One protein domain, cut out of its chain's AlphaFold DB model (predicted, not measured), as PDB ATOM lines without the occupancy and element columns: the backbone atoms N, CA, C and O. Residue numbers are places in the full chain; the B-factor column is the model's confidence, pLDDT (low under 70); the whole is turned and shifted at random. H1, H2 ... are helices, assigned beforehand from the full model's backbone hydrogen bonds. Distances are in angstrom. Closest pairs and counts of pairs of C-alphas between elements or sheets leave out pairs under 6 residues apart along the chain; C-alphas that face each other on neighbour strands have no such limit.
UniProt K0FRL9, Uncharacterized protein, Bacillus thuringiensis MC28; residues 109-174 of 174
ATOM      1  N   THR A 109     -48.489 -28.918-109.202       87.88
ATOM      2  CA  THR A 109     -49.833 -28.361-108.988       87.88
ATOM      3  C   THR A 109     -49.809 -26.837-108.929       87.88
ATOM      4  O   THR A 109     -49.040 -26.234-108.179       87.88
ATOM      5  N   ASN A 110     -50.717 -26.211-109.675       89.12
ATOM      6  CA  ASN A 110     -50.937 -24.763-109.648       89.12
ATOM      7  C   ASN A 110     -52.124 -24.357-108.762       89.12
ATOM      8  O   ASN A 110     -52.445 -23.175-108.669       89.12
ATOM      9  N   ILE A 111     -52.792 -25.330-108.140       92.38
ATOM     10  CA  ILE A 111     -53.936 -25.095-107.261       92.38
ATOM     11  C   ILE A 111     -53.404 -24.851-105.852       92.38
ATOM     12  O   ILE A 111     -52.670 -25.689-105.332       92.38
ATOM     13  N   ASP A 112     -53.789 -23.733-105.240       94.44
ATOM     14  CA  ASP A 112     -53.528 -23.468-103.825       94.44
ATOM     15  C   ASP A 112     -54.560 -24.213-102.970       94.44
ATOM     16  O   ASP A 112     -55.766 -24.035-103.143       94.44
ATOM     17  N   MET A 113     -54.076 -25.075-102.082       95.00
ATOM     18  CA  MET A 113     -54.884 -25.922-101.208       95.00
ATOM     19  C   MET A 113     -54.673 -25.613 -99.721       95.00
ATOM     20  O   MET A 113     -54.991 -26.438 -98.861       95.00
ATOM     21  N   ARG A 114     -54.091 -24.455 -99.383       95.56
ATOM     22  CA  ARG A 114     -53.769 -24.112 -97.988       95.56
ATOM     23  C   ARG A 114     -54.997 -24.066 -97.078       95.56
ATOM     24  O   ARG A 114     -54.907 -24.536 -95.948       95.56
ATOM     25  N   ASP A 115     -56.149 -23.619 -97.570       96.12
ATOM     26  CA  ASP A 115     -57.385 -23.606 -96.776       96.12
ATOM     27  C   ASP A 115     -57.849 -25.029 -96.419       96.12
ATOM     28  O   ASP A 115     -58.171 -25.311 -95.263       96.12
ATOM     29  N   GLN A 116     -57.807 -25.964 -97.378       96.19
ATOM     30  CA  GLN A 116     -58.125 -27.376 -97.132       96.19
ATOM     31  C   GLN A 116     -57.103 -28.032 -96.197       96.19
ATOM     32  O   GLN A 116     -57.469 -28.856 -95.356       96.19
ATOM     33  N   ILE A 117     -55.822 -27.675 -96.332       95.94
ATOM     34  CA  ILE A 117     -54.753 -28.146 -95.445       95.94
ATOM     35  C   ILE A 117     -55.034 -27.701 -94.009       95.94
ATOM     36  O   ILE A 117     -55.035 -28.538 -93.108       95.94
ATOM     37  N   LYS A 118     -55.343 -26.419 -93.802       96.25
ATOM     38  CA  LYS A 118     -55.673 -25.872 -92.483       96.25
ATOM     39  C   LYS A 118     -56.887 -26.562 -91.867       96.25
ATOM     40  O   LYS A 118     -56.853 -26.951 -90.702       96.25
ATOM     41  N   GLN A 119     -57.940 -26.765 -92.658       96.25
ATOM     42  CA  GLN A 119     -59.115 -27.508 -92.210       96.25
ATOM     43  C   GLN A 119     -58.747 -28.941 -91.798       96.25
ATOM     44  O   GLN A 119     -59.170 -29.404 -90.745       96.25
ATOM     45  N   SER A 120     -57.912 -29.628 -92.581       95.19
ATOM     46  CA  SER A 120     -57.485 -30.998 -92.275       95.19
ATOM     47  C   SER A 120     -56.660 -31.078 -90.987       95.19
ATOM     48  O   SER A 120     -56.841 -32.011 -90.208       95.19
ATOM     49  N   VAL A 121     -55.785 -30.099 -90.731       95.19
ATOM     50  CA  VAL A 121     -55.011 -30.015 -89.480       95.19
ATOM     51  C   VAL A 121     -55.930 -29.771 -88.283       95.19
ATOM     52  O   VAL A 121     -55.816 -30.475 -87.285       95.19
ATOM     53  N   SER A 122     -56.912 -28.876 -88.415       94.75
ATOM     54  CA  SER A 122     -57.928 -28.658 -87.377       94.75
ATOM     55  C   SER A 122     -58.671 -29.949 -87.007       94.75
ATOM     56  O   SER A 122     -58.968 -30.178 -85.835       94.75
ATOM     57  N   GLU A 123     -58.976 -30.815 -87.977       94.38
ATOM     58  CA  GLU A 123     -59.595 -32.115 -87.688       94.38
ATOM     59  C   GLU A 123     -58.635 -33.090 -86.985       94.38
ATOM     60  O   GLU A 123     -59.062 -33.857 -86.119       94.38
ATOM     61  N   LEU A 124     -57.332 -33.043 -87.295       93.06
ATOM     62  CA  LEU A 124     -56.320 -33.816 -86.566       93.06
ATOM     63  C   LEU A 124     -56.218 -33.368 -85.102       93.06
ATOM     64  O   LEU A 124     -56.134 -34.216 -84.213       93.06
ATOM     65  N   ASP A 125     -56.288 -32.064 -84.834       91.75
ATOM     66  CA  ASP A 125     -56.307 -31.536 -83.468       91.75
ATOM     67  C   ASP A 125     -57.571 -31.945 -82.712       91.75
ATOM     68  O   ASP A 125     -57.494 -32.372 -81.556       91.75
ATOM     69  N   ASN A 126     -58.734 -31.885 -83.366       93.44
ATOM     70  CA  ASN A 126     -59.988 -32.382 -82.799       93.44
ATOM     71  C   ASN A 126     -59.879 -33.863 -82.420       93.44
ATOM     72  O   ASN A 126     -60.318 -34.257 -81.337       93.44
ATOM     73  N   LEU A 127     -59.273 -34.681 -83.283       92.44
ATOM     74  CA  LEU A 127     -59.040 -36.097 -83.018       92.44
ATOM     75  C   LEU A 127     -58.073 -36.300 -81.842       92.44
ATOM     76  O   LEU A 127     -58.366 -37.081 -80.940       92.44
ATOM     77  N   ARG A 128     -56.952 -35.569 -81.805       91.25
ATOM     78  CA  ARG A 128     -55.984 -35.608 -80.695       91.25
ATOM     79  C   ARG A 128     -56.657 -35.284 -79.361       91.25
ATOM     80  O   ARG A 128     -56.447 -35.988 -78.374       91.25
ATOM     81  N   ASN A 129     -57.510 -34.261 -79.337       91.00
ATOM     82  CA  ASN A 129     -58.209 -33.812 -78.132       91.00
ATOM     83  C   ASN A 129     -59.235 -34.833 -77.607       91.00
ATOM     84  O   ASN A 129     -59.545 -34.824 -76.416       91.00
ATOM     85  N   GLN A 130     -59.733 -35.743 -78.452       94.88
ATOM     86  CA  GLN A 130     -60.610 -36.839 -78.017       94.88
ATOM     87  C   GLN A 130     -59.853 -37.941 -77.256       94.88
ATOM     88  O   GLN A 130     -60.454 -38.649 -76.447       94.88
ATOM     89  N   PHE A 131     -58.536 -38.071 -77.455       93.56
ATOM     90  CA  PHE A 131     -57.706 -39.136 -76.880       93.56
ATOM     91  C   PHE A 131     -56.541 -38.579 -76.046       93.56
ATOM     92  O   PHE A 131     -55.375 -38.857 -76.301       93.56
ATOM     93  N   THR A 132     -56.856 -37.836 -74.982       88.56
ATOM     94  CA  THR A 132     -55.872 -37.105 -74.150       88.56
ATOM     95  C   THR A 132     -54.833 -37.963 -73.416       88.56
ATOM     96  O   THR A 132     -53.855 -37.425 -72.903       88.56
ATOM     97  N   LYS A 133     -55.026 -39.285 -73.335       93.25
ATOM     98  CA  LYS A 133     -54.094 -40.230 -72.687       93.25
ATOM     99  C   LYS A 133     -53.244 -41.027 -73.680       93.25
ATOM    100  O   LYS A 133     -52.553 -41.954 -73.264       93.25
ATOM    101  N   THR A 134     -53.315 -40.695 -74.965       93.31
ATOM    102  CA  THR A 134     -52.614 -41.401 -76.039       93.31
ATOM    103  C   THR A 134     -51.645 -40.447 -76.718       93.31
ATOM    104  O   THR A 134     -52.012 -39.331 -77.077       93.31
ATOM    105  N   GLU A 135     -50.405 -40.883 -76.912       91.31
ATOM    106  CA  GLU A 135     -49.427 -40.120 -77.684       91.31
ATOM    107  C   GLU A 135     -49.798 -40.141 -79.171       91.31
ATOM    108  O   GLU A 135     -50.149 -41.185 -79.725       91.31
ATOM    109  N   PHE A 136     -49.723 -38.980 -79.823       89.94
ATOM    110  CA  PHE A 136     -50.050 -38.830 -81.237       89.94
ATOM    111  C   PHE A 136     -48.781 -38.504 -82.024       89.94
ATOM    112  O   PHE A 136     -48.133 -37.488 -81.777       89.94
ATOM    113  N   TYR A 137     -48.435 -39.358 -82.983       91.12
ATOM    114  CA  TYR A 137     -47.263 -39.187 -83.838       91.12
ATOM    115  C   TYR A 137     -47.699 -39.042 -85.291       91.12
ATOM    116  O   TYR A 137     -48.465 -39.862 -85.796       91.12
ATOM    117  N   PHE A 138     -47.173 -38.029 -85.977       89.50
ATOM    118  CA  PHE A 138     -47.385 -37.842 -87.408       89.50
ATOM    119  C   PHE A 138     -46.056 -37.986 -88.149       89.50
ATOM    120  O   PHE A 138     -45.143 -37.181 -87.974       89.50
ATOM    121  N   LEU A 139     -45.936 -39.020 -88.984       91.38
ATOM    122  CA  LEU A 139     -44.760 -39.233 -89.823       91.38
ATOM    123  C   LEU A 139     -45.017 -38.665 -91.220       91.38
ATOM    124  O   LEU A 139     -45.752 -39.254 -92.012       91.38
ATOM    125  N   LEU A 140     -44.371 -37.546 -91.543       89.62
ATOM    126  CA  LEU A 140     -44.434 -36.969 -92.882       89.62
ATOM    127  C   LEU A 140     -43.332 -37.561 -93.770       89.62
ATOM    128  O   LEU A 140     -42.184 -37.117 -93.745       89.62
ATOM    129  N   ALA A 141     -43.684 -38.569 -94.568       90.56
ATOM    130  CA  ALA A 141     -42.774 -39.116 -95.567       90.56
ATOM    131  C   ALA A 141     -42.550 -38.106 -96.713       90.56
ATOM    132  O   ALA A 141     -43.508 -37.479 -97.180       90.56
ATOM    133  N   PRO A 142     -41.307 -37.937 -97.199       88.06
ATOM    134  CA  PRO A 142     -41.021 -36.990 -98.266       88.06
ATOM    135  C   PRO A 142     -41.666 -37.448 -99.581       88.06
ATOM    136  O   PRO A 142     -41.555 -38.606 -99.989       88.06
ATOM    137  N   SER A 143     -42.343 -36.526-100.269       88.56
ATOM    138  CA  SER A 143     -42.992 -36.831-101.545       88.56
ATOM    139  C   SER A 143     -41.966 -36.909-102.677       88.56
ATOM    140  O   SER A 143     -40.953 -36.201-102.676       88.56
ATOM    141  N   LYS A 144     -42.246 -37.730-103.697       89.25
ATOM    142  CA  LYS A 144     -41.397 -37.830-104.897       89.25
ATOM    143  C   LYS A 144     -41.186 -36.459-105.556       89.25
ATOM    144  O   LYS A 144     -40.066 -36.136-105.938       89.25
ATOM    145  N   LEU A 145     -42.247 -35.650-105.632       86.88
ATOM    146  CA  LEU A 145     -42.237 -34.317-106.248       86.88
ATOM    147  C   LEU A 145     -41.297 -33.348-105.530       86.88
ATOM    148  O   LEU A 145     -40.505 -32.666-106.173       86.88
ATOM    149  N   THR A 146     -41.346 -33.314-104.197       85.88
ATOM    150  CA  THR A 146     -40.496 -32.405-103.414       85.88
ATOM    151  C   THR A 146     -39.042 -32.881-103.390       85.88
ATOM    152  O   THR A 146     -38.133 -32.091-103.649       85.88
ATOM    153  N   THR A 147     -38.823 -34.185-103.189       90.69
ATOM    154  CA  THR A 147     -37.488 -34.807-103.092       90.69
ATOM    155  C   THR A 147     -36.689 -34.686-104.387       90.69
ATOM    156  O   THR A 147     -35.499 -34.383-104.368       90.69
ATOM    157  N   PHE A 148     -37.342 -34.907-105.529       91.81
ATOM    158  CA  PHE A 148     -36.704 -34.911-106.847       91.81
ATOM    159  C   PHE A 148     -37.022 -33.654-107.662       91.81
ATOM    160  O   PHE A 148     -36.883 -33.655-108.882       91.81
ATOM    161  N   SER A 149     -37.400 -32.560-106.995       88.56
ATOM    162  CA  SER A 149     -37.749 -31.284-107.637       88.56
ATOM    163  C   SER A 149     -36.625 -30.689-108.499       88.56
ATOM    164  O   SER A 149     -36.884 -29.917-109.418       88.56
ATOM    165  N   TYR A 150     -35.371 -31.070-108.249       89.94
ATOM    166  CA  TYR A 150     -34.217 -30.661-109.054       89.94
ATOM    167  C   TYR A 150     -34.176 -31.301-110.452       89.94
ATOM    168  O   TYR A 150     -33.412 -30.842-111.295       89.94
ATOM    169  N   LYS A 151     -34.961 -32.360-110.704       91.94
ATOM    170  CA  LYS A 151     -35.045 -33.009-112.023       91.94
ATOM    171  C   LYS A 151     -35.945 -32.255-113.002       91.94
ATOM    172  O   LYS A 151     -35.875 -32.524-114.197       91.94
ATOM    173  N   TYR A 152     -36.783 -31.332-112.527       90.12
ATOM    174  CA  TYR A 152     -37.522 -30.457-113.432       90.12
ATOM    175  C   TYR A 152     -36.580 -29.445-114.097       90.12
ATOM    176  O   TYR A 152     -35.654 -28.949-113.448       90.12
ATOM    177  N   PRO A 153     -36.840 -29.067-115.360       88.94
ATOM    178  CA  PRO A 153     -36.122 -27.992-116.014       88.94
ATOM    179  C   PRO A 153     -36.261 -26.674-115.236       88.94
ATOM    180  O   PRO A 153     -37.327 -26.412-114.675       88.94
ATOM    181  N   PRO A 154     -35.243 -25.793-115.249       89.31
ATOM    182  CA  PRO A 154     -35.254 -24.552-114.466       89.31
ATOM    183  C   PRO A 154     -36.423 -23.605-114.766       89.31
ATOM    184  O   PRO A 154     -36.771 -22.780-113.928       89.31
ATOM    185  N   TYR A 155     -37.012 -23.704-115.960       87.81
ATOM    186  CA  TYR A 155     -38.130 -22.871-116.403       87.81
ATOM    187  C   TYR A 155     -39.509 -23.397-115.969       87.81
ATOM    188  O   TYR A 155     -40.513 -22.736-116.223       87.81
ATOM    189  N   VAL A 156     -39.588 -24.591-115.374       87.81
ATOM    190  CA  VAL A 156     -40.853 -25.165-114.904       87.81
ATOM    191  C   VAL A 156     -41.186 -24.583-113.536       87.81
ATOM    192  O   VAL A 156     -40.417 -24.734-112.584       87.81
ATOM    193  N   ASP A 157     -42.350 -23.941-113.432       87.69
ATOM    194  CA  ASP A 157     -42.879 -23.502-112.144       87.69
ATOM    195  C   ASP A 157     -43.157 -24.724-111.259       87.69
ATOM    196  O   ASP A 157     -43.829 -25.671-111.664       87.69
ATOM    197  N   ARG A 158     -42.620 -24.696-110.038       84.44
ATOM    198  CA  ARG A 158     -42.802 -25.747-109.028       84.44
ATOM    199  C   ARG A 158     -44.139 -25.621-108.294       84.44
ATOM    200  O   ARG A 158     -44.424 -26.431-107.414       84.44
ATOM    201  N   GLY A 159     -44.928 -24.599-108.629       88.31
ATOM    202  CA  GLY A 159     -46.300 -24.432-108.186       88.31
ATOM    203  C   GLY A 159     -46.411 -24.337-106.666       88.31
ATOM    204  O   GLY A 159     -45.738 -23.519-106.017       88.31
ATOM    205  N   TYR A 160     -47.285 -25.167-106.101       90.56
ATOM    206  CA  TYR A 160     -47.585 -25.177-104.671       90.56
ATOM    207  C   TYR A 160     -47.141 -26.438-103.925       90.56
ATOM    208  O   TYR A 160     -47.233 -26.443-102.704       90.56
ATOM    209  N   ASP A 161     -46.587 -27.464-104.577       88.81
ATOM    210  CA  ASP A 161     -46.258 -28.742-103.912       88.81
ATOM    211  C   ASP A 161     -45.356 -28.562-102.679       88.81
ATOM    212  O   ASP A 161     -45.623 -29.067-101.588       88.81
ATOM    213  N   GLN A 162     -44.293 -27.777-102.846       88.81
ATOM    214  CA  GLN A 162     -43.355 -27.443-101.779       88.81
ATOM    215  C   GLN A 162     -44.002 -26.535-100.717       88.81
ATOM    216  O   GLN A 162     -43.852 -26.776 -99.520       88.81
ATOM    217  N   LYS A 163     -44.771 -25.531-101.158       92.38
ATOM    218  CA  LYS A 163     -45.449 -24.560-100.286       92.38
ATOM    219  C   LYS A 163     -46.504 -25.227 -99.405       92.38
ATOM    220  O   LYS A 163     -46.615 -24.888 -98.235       92.38
ATOM    221  N   HIS A 164     -47.251 -26.187 -99.945       93.38
ATOM    222  CA  HIS A 164     -48.237 -26.981 -99.217       93.38
ATOM    223  C   HIS A 164     -47.592 -27.813 -98.119       93.38
ATOM    224  O   HIS A 164     -48.094 -27.823 -97.000       93.38
ATOM    225  N   ARG A 165     -46.469 -28.478 -98.419       91.31
ATOM    226  CA  ARG A 165     -45.731 -29.248 -97.415       91.31
ATOM    227  C   ARG A 165     -45.265 -28.351 -96.272       91.31
ATOM    228  O   ARG A 165     -45.463 -28.695 -95.113       91.31
ATOM    229  N   ASP A 166     -44.652 -27.219 -96.605       92.44
ATOM    230  CA  ASP A 166     -44.116 -26.294 -95.605       92.44
ATOM    231  C   ASP A 166     -45.243 -25.675 -94.764       92.44
ATOM    232  O   ASP A 166     -45.133 -25.621 -93.542       92.44
ATOM    233  N   TYR A 167     -46.359 -25.305 -95.400       94.81
ATOM    234  CA  TYR A 167     -47.550 -24.809 -94.712       94.81
ATOM    235  C   TYR A 167     -48.163 -25.864 -93.781       94.81
ATOM    236  O   TYR A 167     -48.460 -25.568 -92.632       94.81
ATOM    237  N   PHE A 168     -48.286 -27.115 -94.233       94.25
ATOM    238  CA  PHE A 168     -48.790 -28.212 -93.404       94.25
ATOM    239  C   PHE A 168     -47.926 -28.442 -92.157       94.25
ATOM    240  O   PHE A 168     -48.459 -28.565 -91.058       94.25
ATOM    241  N   VAL A 169     -46.597 -28.454 -92.304       92.50
ATOM    242  CA  VAL A 169     -45.675 -28.580 -91.161       92.50
ATOM    243  C   VAL A 169     -45.814 -27.388 -90.214       92.50
ATOM    244  O   VAL A 169     -45.827 -27.574 -89.003       92.50
ATOM    245  N   GLN A 170     -45.959 -26.172 -90.745       94.00
ATOM    246  CA  GLN A 170     -46.163 -24.977 -89.929       94.00
ATOM    247  C   GLN A 170     -47.469 -25.035 -89.122       94.00
ATOM    248  O   GLN A 170     -47.466 -24.643 -87.960       94.00
ATOM    249  N   GLU A 171     -48.569 -25.504 -89.712       93.94
ATOM    250  CA  GLU A 171     -49.859 -25.629 -89.017       93.94
ATOM    251  C   GLU A 171     -49.850 -26.769 -87.986       93.94
ATOM    252  O   GLU A 171     -50.448 -26.617 -86.933       93.94
ATOM    253  N   LEU A 172     -49.124 -27.873 -88.218       89.06
ATOM    254  CA  LEU A 172     -48.986 -28.959 -87.229       89.06
ATOM    255  C   LEU A 172     -48.237 -28.552 -85.946       89.06
ATOM    256  O   LEU A 172     -48.322 -29.256 -84.939       89.06
ATOM    257  N   HIS A 173     -47.440 -27.485 -86.002       81.25
ATOM    258  CA  HIS A 173     -46.656 -26.983 -84.869       81.25
ATOM    259  C   HIS A 173     -47.322 -25.817 -84.123       81.25
ATOM    260  O   HIS A 173     -46.743 -25.344 -83.141       81.25
ATOM    261  N   GLN A 174     -48.476 -25.336 -84.594       67.75
ATOM    262  CA  GLN A 174     -49.287 -24.327 -83.902       67.75
ATOM    263  C   GLN A 174     -50.128 -24.970 -82.794       67.75
ATOM    264  O   GLN A 174     -50.339 -24.276 -81.774       67.75
TER     265      GLN A 174
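Overview. This is residues 109 to 174 of the 174 residues of an uncharacterized protein of Bacillus thuringiensis MC28 (UniProt K0FRL9). Two helices, H1 and H3, run side by side, and between them the chain makes a long, loose loop that folds back along H1 and holds the single-turn helix H2. Residues 129 to 135 and 151 to 156 stick out at opposite ends. The 66 printed residues, with H1, H2 and H3 in chain order and no named strand, are all helix in class and loose, with a radius of gyration of the C-alphas of 14.8 A and spans of 49 by 21 by 14 A.

Along the chain. H1, residues 114 to 130, is 24.6 A long from C-alpha 114 at (-53.769, -24.112, -97.988). H2 is residues 144 to 147. H3, residues 161 to 172, is 16.9 A long and ends at C-alpha 172, (-48.986, -28.959, -87.229).

Arrangement. H1, with residues 114 to 121 alone, touches H3; the closest C-alphas, of Ile 117 and Phe 168, are 6.3 A apart. They run the same way at a shallow tilt of 31 degrees. H2 only just touches H3, at its residues 161 to 162 alone, with 3 pairs of C-alphas within 8 A; the closest, of Thr 146 and Gln 162, are 6.0 A apart. H1 and H2 are apart. In H1 and H3 every O i to N i+4 pair is within hydrogen-bond range; H2 is too short for one, and its one O i to N i+3 pair is not within range.

Size, cuts and confidence. The C-alphas farthest apart, of Lys 133 and Tyr 155, are 49.7 A apart. The printed part has no cut; both links are long, 13 residues each. Residue 174 alone is under pLDDT 70.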